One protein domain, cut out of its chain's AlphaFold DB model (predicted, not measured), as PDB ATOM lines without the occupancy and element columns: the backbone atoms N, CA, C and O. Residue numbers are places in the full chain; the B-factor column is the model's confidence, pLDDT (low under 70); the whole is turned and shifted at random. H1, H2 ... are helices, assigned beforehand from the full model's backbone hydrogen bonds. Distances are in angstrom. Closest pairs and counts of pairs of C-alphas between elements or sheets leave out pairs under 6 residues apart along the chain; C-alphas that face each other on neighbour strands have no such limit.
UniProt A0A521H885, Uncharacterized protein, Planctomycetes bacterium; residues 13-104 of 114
ATOM      1  N   CYS A  13      28.354  -6.920  46.063       89.12
ATOM      2  CA  CYS A  13      28.080  -6.619  44.661       89.12
ATOM      3  C   CYS A  13      26.633  -6.148  44.456       89.12
ATOM      4  O   CYS A  13      26.409  -5.231  43.668       89.12
ATOM      5  N   ASP A  14      25.665  -6.703  45.183       89.12
ATOM      6  CA  ASP A  14      24.267  -6.271  45.105       89.12
ATOM      7  C   ASP A  14      24.085  -4.866  45.668       89.12
ATOM      8  O   ASP A  14      23.457  -4.018  45.032       89.12
ATOM      9  N   ALA A  15      24.714  -4.579  46.809       88.12
ATOM     10  CA  ALA A  15      24.722  -3.237  47.383       88.12
ATOM     11  C   ALA A  15      25.357  -2.216  46.420       88.12
ATOM     12  O   ALA A  15      24.775  -1.163  46.155       88.12
ATOM     13  N   ALA A  16      26.512  -2.543  45.829       89.56
ATOM     14  CA  ALA A  16      27.186  -1.669  44.869       89.56
ATOM     15  C   ALA A  16      26.353  -1.420  43.599       89.56
ATOM     16  O   ALA A  16      26.348  -0.303  43.075       89.56
ATOM     17  N   ALA A  17      25.645  -2.440  43.102       91.62
ATOM     18  CA  ALA A  17      24.746  -2.315  41.958       91.62
ATOM     19  C   ALA A  17      23.537  -1.429  42.292       91.62
ATOM     20  O   ALA A  17      23.281  -0.442  41.597       91.62
ATOM     21  N   LYS A  18      22.852  -1.722  43.406       90.25
ATOM     22  CA  LYS A  18      21.663  -1.000  43.873       90.25
ATOM     23  C   LYS A  18      21.928   0.491  44.080       90.25
ATOM     24  O   LYS A  18      21.192   1.323  43.554       90.25
ATOM     25  N   GLU A  19      23.000   0.822  44.793       88.94
ATOM     26  CA  GLU A  19      23.366   2.212  45.094       88.94
ATOM     27  C   GLU A  19      24.120   2.884  43.932       88.94
ATOM     28  O   GLU A  19      24.426   4.074  43.976       88.94
ATOM     29  N   ARG A  20      24.413   2.135  42.857       88.75
ATOM     30  CA  ARG A  20      25.189   2.578  41.685       88.75
ATOM     31  C   ARG A  20      26.553   3.172  42.044       88.75
ATOM     32  O   ARG A  20      27.074   4.027  41.319       88.75
ATOM     33  N   VAL A  21      27.148   2.692  43.130       87.75
ATOM     34  CA  VAL A  21      28.429   3.175  43.647       87.75
ATOM     35  C   VAL A  21      29.593   2.348  43.118       87.75
ATOM     36  O   VAL A  21      29.483   1.147  42.857       87.75
ATOM     37  N   PHE A  22      30.740   3.013  42.981       89.25
ATOM     38  CA  PHE A  22      32.021   2.399  42.643       89.25
ATOM     39  C   PHE A  22      31.961   1.468  41.414       89.25
ATOM     40  O   PHE A  22      31.846   1.935  40.280       89.25
ATOM     41  N   CYS A  23      32.066   0.154  41.635       91.56
ATOM     42  CA  CYS A  23      32.176  -0.867  40.605       91.56
ATOM     43  C   CYS A  23      30.833  -1.234  39.975       91.56
ATOM     44  O   CYS A  23      30.838  -1.911  38.949       91.56
ATOM     45  N   ARG A  24      29.713  -0.807  40.581       92.25
ATOM     46  CA  ARG A  24      28.338  -1.174  40.205       92.25
ATOM     47  C   ARG A  24      28.047  -2.679  40.258       92.25
ATOM     48  O   ARG A  24      27.099  -3.136  39.630       92.25
ATOM     49  N   GLY A  25      28.857  -3.450  40.984       92.69
ATOM     50  CA  GLY A  25      28.633  -4.878  41.209       92.69
ATOM     51  C   GLY A  25      28.363  -5.675  39.932       92.69
ATOM     52  O   GLY A  25      29.051  -5.503  38.926       92.69
ATOM     53  N   PHE A  26      27.344  -6.537  39.966       92.25
ATOM     54  CA  PHE A  26      26.967  -7.378  38.826       92.25
ATOM     55  C   PHE A  26      26.384  -6.605  37.633       92.25
ATOM     56  O   PHE A  26      26.460  -7.091  36.502       92.25
ATOM     57  N   ASP A  27      25.859  -5.393  37.836       93.25
ATOM     58  CA  ASP A  27      25.286  -4.576  36.756       93.25
ATOM     59  C   ASP A  27      26.328  -4.125  35.734       93.25
ATOM     60  O   ASP A  27      25.989  -3.834  34.586       93.25
ATOM     61  N   ARG A  28      27.612  -4.120  36.106       93.12
ATOM     62  CA  ARG A  28      28.693  -3.813  35.162       93.12
ATOM     63  C   ARG A  28      28.913  -4.915  34.118       93.12
ATOM     64  O   ARG A  28      29.641  -4.685  33.155       93.12
ATOM     65  N   PHE A  29      28.333  -6.104  34.309       93.94
ATOM     66  CA  PHE A  29      28.573  -7.267  33.462       93.94
ATOM     67  C   PHE A  29      27.337  -7.668  32.645       93.94
ATOM     68  O   PHE A  29      26.252  -7.885  33.207       93.94
ATOM     69  N   PRO A  30      27.481  -7.841  31.317       95.38
ATOM     70  CA  PRO A  30      26.397  -8.333  30.481       95.38
ATOM     71  C   PRO A  30      26.082  -9.797  30.810       95.38
ATOM     72  O   PRO A  30      26.970 -10.574  31.158       95.38
ATOM     73  N   THR A  31      24.815 -10.197  30.662       95.94
ATOM     74  CA  THR A  31      24.361 -11.565  30.982       95.94
ATOM     75  C   THR A  31      25.129 -12.633  30.205       95.94
ATOM     76  O   THR A  31      25.429 -13.679  30.765       95.94
ATOM     77  N   ALA A  32      25.499 -12.360  28.949       95.62
ATOM     78  CA  ALA A  32      26.282 -13.287  28.133       95.62
ATOM     79  C   ALA A  32      27.640 -13.628  28.773       95.62
ATOM     80  O   ALA A  32      27.997 -14.798  28.854       95.62
ATOM     81  N   LEU A  33      28.346 -12.627  29.310       95.75
ATOM     82  CA  LEU A  33      29.620 -12.846  29.997       95.75
ATOM     83  C   LEU A  33      29.426 -13.610  31.311       95.75
ATOM     84  O   LEU A  33      30.223 -14.483  31.632       95.75
ATOM     85  N   LEU A  34      28.360 -13.314  32.063       95.19
ATOM     86  CA  LEU A  34      28.040 -14.075  33.276       95.19
ATOM     87  C   LEU A  34      27.797 -15.553  32.946       95.19
ATOM     88  O   LEU A  34      28.322 -16.421  33.632       95.19
ATOM     89  N   ARG A  35      27.059 -15.851  31.871       95.44
ATOM     90  CA  ARG A  35      26.848 -17.236  31.427       95.44
ATOM     91  C   ARG A  35      28.142 -17.918  31.021       95.44
ATOM     92  O   ARG A  35      28.361 -19.050  31.419       95.44
ATOM     93  N   GLU A  36      28.984 -17.235  30.253       95.12
ATOM     94  CA  GLU A  36      30.274 -17.770  29.815       95.12
ATOM     95  C   GLU A  36      31.148 -18.149  31.016       95.12
ATOM     96  O   GLU A  36      31.663 -19.263  31.080       95.12
ATOM     97  N   ARG A  37      31.280 -17.245  31.994       95.25
ATOM     98  CA  ARG A  37      32.146 -17.454  33.161       95.25
ATOM     99  C   ARG A  37      31.600 -18.477  34.146       95.25
ATOM    100  O   ARG A  37      32.370 -19.251  34.692       95.25
ATOM    101  N   PHE A  38      30.285 -18.535  34.318       95.50
ATOM    102  CA  PHE A  38      29.640 -19.444  35.267       95.50
ATOM    103  C   PHE A  38      28.980 -20.654  34.599       95.50
ATOM    104  O   PHE A  38      28.133 -21.307  35.206       95.50
ATOM    105  N   ALA A  39      29.373 -21.004  33.370       95.25
ATOM    106  CA  ALA A  39      28.814 -22.155  32.657       95.25
ATOM    107  C   ALA A  39      28.993 -23.467  33.440       95.25
ATOM    108  O   ALA A  39      28.133 -24.347  33.394       95.25
ATOM    109  N   TRP A  40      30.091 -23.589  34.191       95.06
ATOM    110  CA  TRP A  40      30.354 -24.741  35.052       95.06
ATOM    111  C   TRP A  40      29.384 -24.821  36.242       95.06
ATOM    112  O   TRP A  40      29.046 -25.922  36.667       95.06
ATOM    113  N   LEU A  41      28.899 -23.679  36.741       94.94
ATOM    114  CA  LEU A  41      27.955 -23.602  37.859       94.94
ATOM    115  C   LEU A  41      26.531 -23.947  37.412       94.94
ATOM    116  O   LEU A  41      25.776 -24.568  38.155       94.94
ATOM    117  N   THR A  42      26.162 -23.562  36.189       93.94
ATOM    118  CA  THR A  42      24.824 -23.810  35.630       93.94
ATOM    119  C   THR A  42      24.734 -25.088  34.804       93.94
ATOM    120  O   THR A  42      23.687 -25.356  34.219       93.94
ATOM    121  N   HIS A  43      25.826 -25.853  34.690       92.62
ATOM    122  CA  HIS A  43      25.952 -26.965  33.742       92.62
ATOM    123  C   HIS A  43      25.563 -26.583  32.297       92.62
ATOM    124  O   HIS A  43      25.043 -27.404  31.544       92.62
ATOM    125  N   GLY A  44      25.811 -25.328  31.911       88.56
ATOM    126  CA  GLY A  44      25.481 -24.798  30.588       88.56
ATOM    127  C   GLY A  44      23.998 -24.489  30.362       88.56
ATOM    128  O   GLY A  44      23.612 -24.274  29.218       88.56
ATOM    129  N   ASP A  45      23.155 -24.450  31.401       91.19
ATOM    130  CA  ASP A  45      21.739 -24.098  31.240       91.19
ATOM    131  C   ASP A  45      21.560 -22.624  30.818       91.19
ATOM    132  O   ASP A  45      21.771 -21.677  31.587       91.19
ATOM    133  N   GLU A  46      21.151 -22.426  29.565       91.75
ATOM    134  CA  GLU A  46      20.889 -21.111  28.980       91.75
ATOM    135  C   GLU A  46      19.463 -20.592  29.238       91.75
ATOM    136  O   GLU A  46      19.183 -19.420  28.966       91.75
ATOM    137  N   SER A  47      18.571 -21.417  29.794       94.75
ATOM    138  CA  SER A  47      17.163 -21.068  30.036       94.75
ATOM    139  C   SER A  47      16.953 -20.180  31.266       94.75
ATOM    140  O   SER A  47      15.964 -19.450  31.333       94.75
ATOM    141  N   LEU A  48      17.906 -20.187  32.207       96.19
ATOM    142  CA  LEU A  48      17.848 -19.392  33.436       96.19
ATOM    143  C   LEU A  48      17.692 -17.901  33.131       96.19
ATOM    144  O   LEU A  48      18.454 -17.348  32.342       96.19
ATOM    145  N   SER A  49      16.775 -17.202  33.788       96.81
ATOM    146  CA  SER A  49      16.729 -15.742  33.713       96.81
ATOM    147  C   SER A  49      18.024 -15.122  34.271       96.81
ATOM    148  O   SER A  49      18.778 -15.764  35.006       96.81
ATOM    149  N   ARG A  50      18.299 -13.846  33.958       95.19
ATOM    150  CA  ARG A  50      19.446 -13.132  34.559       95.19
ATOM    151  C   ARG A  50      19.370 -13.151  36.088       95.19
ATOM    152  O   ARG A  50      20.393 -13.301  36.739       95.19
ATOM    153  N   GLU A  51      18.173 -12.994  36.640       94.44
ATOM    154  CA  GLU A  51      17.939 -13.002  38.083       94.44
ATOM    155  C   GLU A  51      18.281 -14.362  38.702       94.44
ATOM    156  O   GLU A  51      19.031 -14.407  39.669       94.44
ATOM    157  N   GLN A  52      17.831 -15.459  38.083       95.56
ATOM    158  CA  GLN A  52      18.159 -16.821  38.518       95.56
ATOM    159  C   GLN A  52      19.660 -17.117  38.407       95.56
ATOM    160  O   GLN A  52      20.241 -17.726  39.300       95.56
ATOM    161  N   LEU A  53      20.309 -16.658  37.332       95.75
ATOM    162  CA  LEU A  53      21.756 -16.785  37.171       95.75
ATOM    163  C   LEU A  53      22.510 -16.045  38.286       95.75
ATOM    164  O   LEU A  53      23.450 -16.590  38.855       95.75
ATOM    165  N   LEU A  54      22.101 -14.814  38.607       94.62
ATOM    166  CA  LEU A  54      22.720 -14.038  39.681       94.62
ATOM    167  C   LEU A  54      22.479 -14.662  41.056       94.62
ATOM    168  O   LEU A  54      23.405 -14.689  41.856       94.62
ATOM    169  N   ASP A  55      21.287 -15.198  41.320       93.75
ATOM    170  CA  ASP A  55      20.997 -15.932  42.557       93.75
ATOM    171  C   ASP A  55      21.938 -17.135  42.745       93.75
ATOM    172  O   ASP A  55      22.577 -17.269  43.788       93.75
ATOM    173  N   LEU A  56      22.131 -17.954  41.704       94.56
ATOM    174  CA  LEU A  56      23.089 -19.065  41.748       94.56
ATOM    175  C   LEU A  56      24.521 -18.585  42.012       94.56
ATOM    176  O   LEU A  56      25.219 -19.167  42.844       94.56
ATOM    177  N   ILE A  57      24.952 -17.516  41.335       94.56
ATOM    178  CA  ILE A  57      26.286 -16.935  41.529       94.56
ATOM    179  C   ILE A  57      26.460 -16.451  42.976       94.56
ATOM    180  O   ILE A  57      27.494 -16.734  43.575       94.56
ATOM    181  N   ARG A  58      25.464 -15.778  43.569       93.94
ATOM    182  CA  ARG A  58      25.511 -15.332  44.976       93.94
ATOM    183  C   ARG A  58      25.634 -16.506  45.935       93.94
ATOM    184  O   ARG A  58      26.526 -16.507  46.778       93.94
ATOM    185  N   ARG A  59      24.794 -17.533  45.768       94.06
ATOM    186  CA  ARG A  59      24.840 -18.757  46.587       94.06
ATOM    187  C   ARG A  59      26.212 -19.417  46.522       94.06
ATOM    188  O   ARG A  59      26.743 -19.831  47.551       94.06
ATOM    189  N   TRP A  60      26.801 -19.488  45.328       94.56
ATOM    190  CA  TRP A  60      28.163 -19.982  45.172       94.56
ATOM    191  C   TRP A  60      29.175 -19.088  45.902       94.56
ATOM    192  O   TRP A  60      29.930 -19.611  46.717       94.56
ATOM    193  N   ILE A  61      29.161 -17.766  45.692       94.31
ATOM    194  CA  ILE A  61      30.081 -16.832  46.366       94.31
ATOM    195  C   ILE A  61      30.001 -16.984  47.887       94.31
ATOM    196  O   ILE A  61      31.038 -17.151  48.519       94.31
ATOM    197  N   HIS A  62      28.803 -17.006  48.471       93.19
ATOM    198  CA  HIS A  62      28.628 -17.162  49.917       93.19
ATOM    199  C   HIS A  62      29.155 -18.502  50.435       93.19
ATOM    200  O   HIS A  62      29.818 -18.561  51.472       93.19
ATOM    201  N   ALA A  63      28.933 -19.590  49.692       94.00
ATOM    202  CA  ALA A  63      29.522 -20.879  50.032       94.00
ATOM    203  C   ALA A  63      31.059 -20.818  50.017       94.00
ATOM    204  O   ALA A  63      31.710 -21.437  50.861       94.00
ATOM    205  N   ARG A  64      31.655 -20.058  49.091       94.50
ATOM    206  CA  ARG A  64      33.108 -19.860  49.017       94.50
ATOM    207  C   ARG A  64      33.639 -18.951  50.123       94.50
ATOM    208  O   ARG A  64      34.642 -19.321  50.723       94.50
ATOM    209  N   GLU A  65      32.960 -17.848  50.449       93.56
ATOM    210  CA  GLU A  65      33.278 -16.999  51.612       93.56
ATOM    211  C   GLU A  65      33.356 -17.856  52.881       93.56
ATOM    212  O   GLU A  65      34.357 -17.823  53.598       93.56
ATOM    213  N   PHE A  66      32.347 -18.706  53.096       94.12
ATOM    214  CA  PHE A  66      32.287 -19.613  54.239       94.12
ATOM    215  C   PHE A  66      33.416 -20.654  54.240       94.12
ATOM    216  O   PHE A  66      34.125 -20.795  55.234       94.12
ATOM    217  N   VAL A  67      33.603 -21.386  53.135       96.25
ATOM    218  CA  VAL A  67      34.594 -22.477  53.049       96.25
ATOM    219  C   VAL A  67      36.029 -21.963  53.157       96.25
ATOM    220  O   VAL A  67      36.880 -22.642  53.728       96.25
ATOM    221  N   LEU A  68      36.308 -20.785  52.602       95.31
ATOM    222  CA  LEU A  68      37.650 -20.208  52.560       95.31
ATOM    223  C   LEU A  68      37.934 -19.251  53.724       95.31
ATOM    224  O   LEU A  68      39.069 -18.798  53.864       95.31
ATOM    225  N   GLY A  69      36.932 -18.936  54.552       94.94
ATOM    226  CA  GLY A  69      37.060 -17.945  55.619       94.94
ATOM    227  C   GLY A  69      37.367 -16.540  55.090       94.94
ATOM    228  O   GLY A  69      38.103 -15.793  55.734       94.94
ATOM    229  N   LEU A  70      36.855 -16.202  53.903       92.88
ATOM    230  CA  LEU A  70      37.087 -14.907  53.267       92.88
ATOM    231  C   LEU A  70      36.011 -13.897  53.685       92.88
ATOM    232  O   LEU A  70      34.839 -14.261  53.773       92.88
ATOM    233  N   PRO A  71      36.382 -12.628  53.933       89.38
ATOM    234  CA  PRO A  71      35.467 -11.657  54.520       89.38
ATOM    235  C   PRO A  71      34.519 -11.012  53.503       89.38
ATOM    236  O   PRO A  71      33.572 -10.342  53.913       89.38
ATOM    237  N   SER A  72      34.773 -11.155  52.198       89.88
ATOM    238  CA  SER A  72      33.908 -10.579  51.173       89.88
ATOM    239  C   SER A  72      33.926 -11.314  49.833       89.88
ATOM    240  O   SER A  72      34.909 -11.941  49.430       89.88
ATOM    241  N   ALA A  73      32.855 -11.098  49.070       90.50
ATOM    242  CA  ALA A  73      32.726 -11.510  47.682       90.50
ATOM    243  C   ALA A  73      33.890 -11.009  46.815       90.50
ATOM    244  O   ALA A  73      34.333 -11.709  45.908       90.50
ATOM    245  N   CYS A  74      34.417  -9.809  47.089       90.44
ATOM    246  CA  CYS A  74      35.574  -9.285  46.367       90.44
ATOM    247  C   CYS A  74      36.817 -10.155  46.578       90.44
ATOM    248  O   CYS A  74      37.569 -10.339  45.624       90.44
ATOM    249  N   ASP A  75      37.006 -10.706  47.778       91.62
ATOM    250  CA  ASP A  75      38.140 -11.575  48.101       91.62
ATOM    251  C   ASP A  75      37.992 -12.946  47.438       91.62
ATOM    252  O   ASP A  75      38.944 -13.434  46.831       91.62
ATOM    253  N   VAL A  76      36.785 -13.532  47.466       93.12
ATOM    254  CA  VAL A  76      36.484 -14.781  46.735       93.12
ATOM    255  C   VAL A  76      36.799 -14.610  45.254       93.12
ATOM    256  O   VAL A  76      37.513 -15.417  44.660       93.12
ATOM    257  N   MET A  77      36.301 -13.530  44.654       92.31
ATOM    258  CA  MET A  77      36.497 -13.285  43.233       92.31
ATOM    259  C   MET A  77      37.955 -12.959  42.892       92.31
ATOM    260  O   MET A  77      38.442 -13.407  41.861       92.31
ATOM    261  N   ALA A  78      38.678 -12.223  43.740       91.44
ATOM    262  CA  ALA A  78      40.108 -11.984  43.551       91.44
ATOM    263  C   ALA A  78      40.925 -13.284  43.609       91.44
ATOM    264  O   ALA A  78      41.840 -13.460  42.805       91.44
ATOM    265  N   LEU A  79      40.570 -14.204  44.512       92.75
ATOM    266  CA  LEU A  79      41.250 -15.486  44.661       92.75
ATOM    267  C   LEU A  79      40.948 -16.449  43.505       92.75
ATOM    268  O   LEU A  79      41.868 -17.045  42.950       92.75
ATOM    269  N   GLU A  80      39.677 -16.604  43.136       92.00
ATOM    270  CA  GLU A  80      39.249 -17.614  42.153       92.00
ATOM    271  C   GLU A  80      39.192 -17.085  40.720       92.00
ATOM    272  O   GLU A  80      39.262 -17.858  39.772       92.00
ATOM    273  N   CYS A  81      39.154 -15.764  40.542       86.81
ATOM    274  CA  CYS A  81      39.274 -15.087  39.250       86.81
ATOM    275  C   CYS A  81      38.226 -15.484  38.189       86.81
ATOM    276  O   CYS A  81      38.456 -15.283  36.996       86.81
ATOM    277  N   GLU A  82      37.053 -15.969  38.601       87.25
ATOM    278  CA  GLU A  82      35.999 -16.418  37.678       87.25
ATOM    279  C   GLU A  82      35.468 -15.283  36.773       87.25
ATOM    280  O   GLU A  82      35.330 -15.441  35.557       87.25
ATOM    281  N   LEU A  83      35.229 -14.090  37.337       90.69
ATOM    282  CA  LEU A  83      34.610 -12.952  36.631       90.69
ATOM    283  C   LEU A  83      35.291 -11.603  36.903       90.69
ATOM    284  O   LEU A  83      35.518 -10.817  35.982       90.69
ATOM    285  N   CYS A  84      35.575 -11.289  38.166       90.94
ATOM    286  CA  CYS A  84      36.270 -10.070  38.567       90.94
ATOM    287  C   CYS A  84      37.493 -10.428  39.404       90.94
ATOM    288  O   CYS A  84      37.569 -11.529  39.927       90.94
ATOM    289  N   ARG A  85      38.436  -9.495  39.535       90.62
ATOM    290  CA  ARG A  85      39.618  -9.651  40.394       90.62
ATOM    291  C   ARG A  85      39.469  -8.872  41.704       90.62
ATOM    292  O   ARG A  85      40.428  -8.306  42.200       90.62
ATOM    293  N   GLY A  86      38.237  -8.708  42.192       88.69
ATOM    294  CA  GLY A  86      37.952  -7.824  43.325       88.69
ATOM    295  C   GLY A  86      38.482  -6.402  43.096       88.69
ATOM    296  O   GLY A  86      38.319  -5.839  42.001       88.69
ATOM    297  N   TRP A  87      39.133  -5.847  44.119       87.50
ATOM    298  CA  TRP A  87      39.768  -4.525  44.091       87.50
ATOM    299  C   TRP A  87      40.888  -4.419  43.046       87.50
ATOM    300  O   TRP A  87      40.988  -3.380  42.398       87.50
ATOM    301  N   ASP A  88      41.600  -5.518  42.762       87.94
ATOM    302  CA  ASP A  88      42.672  -5.593  41.749       87.94
ATOM    303  C   ASP A  88      42.155  -5.381  40.312       87.94
ATOM    304  O   ASP A  88      42.927  -5.273  39.361       87.94
ATOM    305  N   SER A  89      40.832  -5.313  40.115       89.62
ATOM    306  CA  SER A  89      40.241  -4.928  38.825       89.62
ATOM    307  C   SER A  89      40.414  -3.438  38.503       89.62
ATOM    308  O   SER A  89      40.030  -3.015  37.411       89.62
ATOM    309  N   PHE A  90      40.891  -2.626  39.451       90.75
ATOM    310  CA  PHE A  90      40.927  -1.173  39.343       90.75
ATOM    311  C   PHE A  90      42.319  -0.619  39.644       90.75
ATOM    312  O   PHE A  90      43.002  -1.125  40.528       90.75
ATOM    313  N   PRO A  91      42.726   0.458  38.955       91.69
ATOM    314  CA  PRO A  91      43.976   1.130  39.268       91.69
ATOM    315  C   PRO A  91      43.874   1.875  40.608       91.69
ATOM    316  O   PRO A  91      42.796   2.348  40.994       91.69
ATOM    317  N   ASN A  92      45.007   2.030  41.293       93.12
ATOM    318  CA  ASN A  92      45.102   2.672  42.607       93.12
ATOM    319  C   ASN A  92      44.513   4.090  42.622       93.12
ATOM    320  O   ASN A  92      43.876   4.483  43.600       93.12
ATOM    321  N   GLU A  93      44.642   4.850  41.532       93.62
ATOM    322  CA  GLU A  93      44.065   6.191  41.410       93.62
ATOM    323  C   GLU A  93      42.537   6.156  41.477       93.62
ATOM    324  O   GLU A  93      41.913   7.035  42.075       93.62
ATOM    325  N   LYS A  94      41.914   5.123  40.893       92.94
ATOM    326  CA  LYS A  94      40.460   4.952  40.943       92.94
ATOM    327  C   LYS A  94      40.006   4.589  42.353       92.94
ATOM    328  O   LYS A  94      39.003   5.132  42.811       92.94
ATOM    329  N   LEU A  95      40.747   3.719  43.035       92.75
ATOM    330  CA  LEU A  95      40.474   3.326  44.417       92.75
ATOM    331  C   LEU A  95      40.588   4.523  45.375       92.75
ATOM    332  O   LEU A  95      39.665   4.782  46.146       92.75
ATOM    333  N   ALA A  96      41.659   5.313  45.261       94.19
ATOM    334  CA  ALA A  96      41.848   6.533  46.046       94.19
ATOM    335  C   ALA A  96      40.750   7.577  45.774       94.19
ATOM    336  O   ALA A  96      40.211   8.175  46.709       94.19
ATOM    337  N   ALA A  97      40.374   7.773  44.504       93.56
ATOM    338  CA  ALA A  97      39.289   8.681  44.138       93.56
ATOM    339  C   ALA A  97      37.949   8.243  44.745       93.56
ATOM    340  O   ALA A  97      37.252   9.071  45.326       93.56
ATOM    341  N   THR A  98      37.620   6.950  44.676       91.75
ATOM    342  CA  THR A  98      36.401   6.409  45.288       91.75
ATOM    343  C   THR A  98      36.415   6.529  46.810       91.75
ATOM    344  O   THR A  98      35.399   6.902  47.388       91.75
ATOM    345  N   HIS A  99      37.550   6.289  47.474       92.62
ATOM    346  CA  HIS A  99      37.661   6.522  48.915       92.62
ATOM    347  C   HIS A  99      37.340   7.980  49.271       92.62
ATOM    348  O   HIS A  99      36.538   8.244  50.166       92.62
ATOM    349  N   ARG A 100      37.909   8.939  48.532       94.50
ATOM    350  CA  ARG A 100      37.629  10.365  48.736       94.50
ATOM    351  C   ARG A 100      36.160  10.713  48.487       94.50
ATOM    352  O   ARG A 100      35.599  11.485  49.255       94.50
ATOM    353  N   GLU A 101      35.540  10.156  47.449       92.00
ATOM    354  CA  GLU A 101      34.113  10.361  47.154       92.00
ATOM    355  C   GLU A 101      33.207   9.874  48.295       92.00
ATOM    356  O   GLU A 101      32.228  10.541  48.618       92.00
ATOM    357  N   LEU A 102      33.538   8.739  48.919       89.25
ATOM    358  CA  LEU A 102      32.716   8.133  49.971       89.25
ATOM    359  C   LEU A 102      32.975   8.722  51.364       89.25
ATOM    360  O   LEU A 102      32.042   8.873  52.148       89.25
ATOM    361  N   PHE A 103      34.230   9.049  51.681       92.62
ATOM    362  CA  PHE A 103      34.657   9.388  53.046       92.62
ATOM    363  C   PHE A 103      35.226  10.804  53.190       92.62
ATOM    364  O   PHE A 103      35.630  11.195  54.285       92.62
ATOM    365  N   GLY A 104      35.308  11.575  52.103       94.50
ATOM    366  CA  GLY A 104      35.785  12.961  52.119       94.50
ATOM    367  C   GLY A 104      37.272  13.131  52.447       94.50
ATOM    368  O   GLY A 104      37.716  14.254  52.670       94.50
TER     369      GLY A 104
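What this domain is: This is residues 13 to 104 of the 114 residues of an uncharacterized protein of Planctomycetes bacterium (UniProt A0A521H885). An elongated, all-helix body has its longest helix, H4, along one side, with H3 at the beginning of H4, H5 crossing H4 near its residues 61 to 65 and the short H6 packed on H5, while H1 and H2 make a small pair of their own. H7, touching no other helix, makes one end of the longest axis, and the loop of residues 38 to 49 makes the other. The printed part has 92 residues with seven named helices, H1 to H7 in order, and no named strand: all helix. It is compact, with a radius of gyration of the C-alphas of 14.0 A and spans of 44 by 27 by 19 A.

How they stand to each other: H1, residues 13 to 18, touches H2, residues 25 to 28; their closest C-alphas, of Cys 13 and Gly 25, are 3.9 A apart. H3, residues 31 to 37, only just touches residues 50 to 53 of H4, residues 50 to 68, with 3 pairs of C-alphas within 8 A, the closest those of Thr 31 and Arg 50 at 6.3 A. H5, residues 73 to 80, touches H4 at its residues 61 to 65 alone, about perpendicular at 76 degrees; the closest C-alphas, of Ile 61 and Ala 73, are 6.1 A apart. H6, residues 86 to 89, touches H5, with the C-alphas of Cys 74 and Gly 86 closest at 4.1 A. H7, residues 92 to 103, is close to H6 but not clearly touching, the closest C-alphas being those of Trp 87 and Leu 95 at 7.9 A. Every O i to N i+4 pair is within hydrogen-bond range in H1, H3, H4, H5 and H7; H2 and H6 are too short for one.

Where its parts are: H1 begins at C-alpha 13 (28.080, -6.619, 44.661). H4 spans 26.6 A and H7 16.2 A, ending at C-alpha 103 (34.657, 9.388, 53.046).

The domain as a whole: The C-alphas of His 43 and Gly 104 are farthest apart, 45.0 A. The printed part has no cut, the link from H3 to H4 is long, and no printed residue is under 70 in pLDDT.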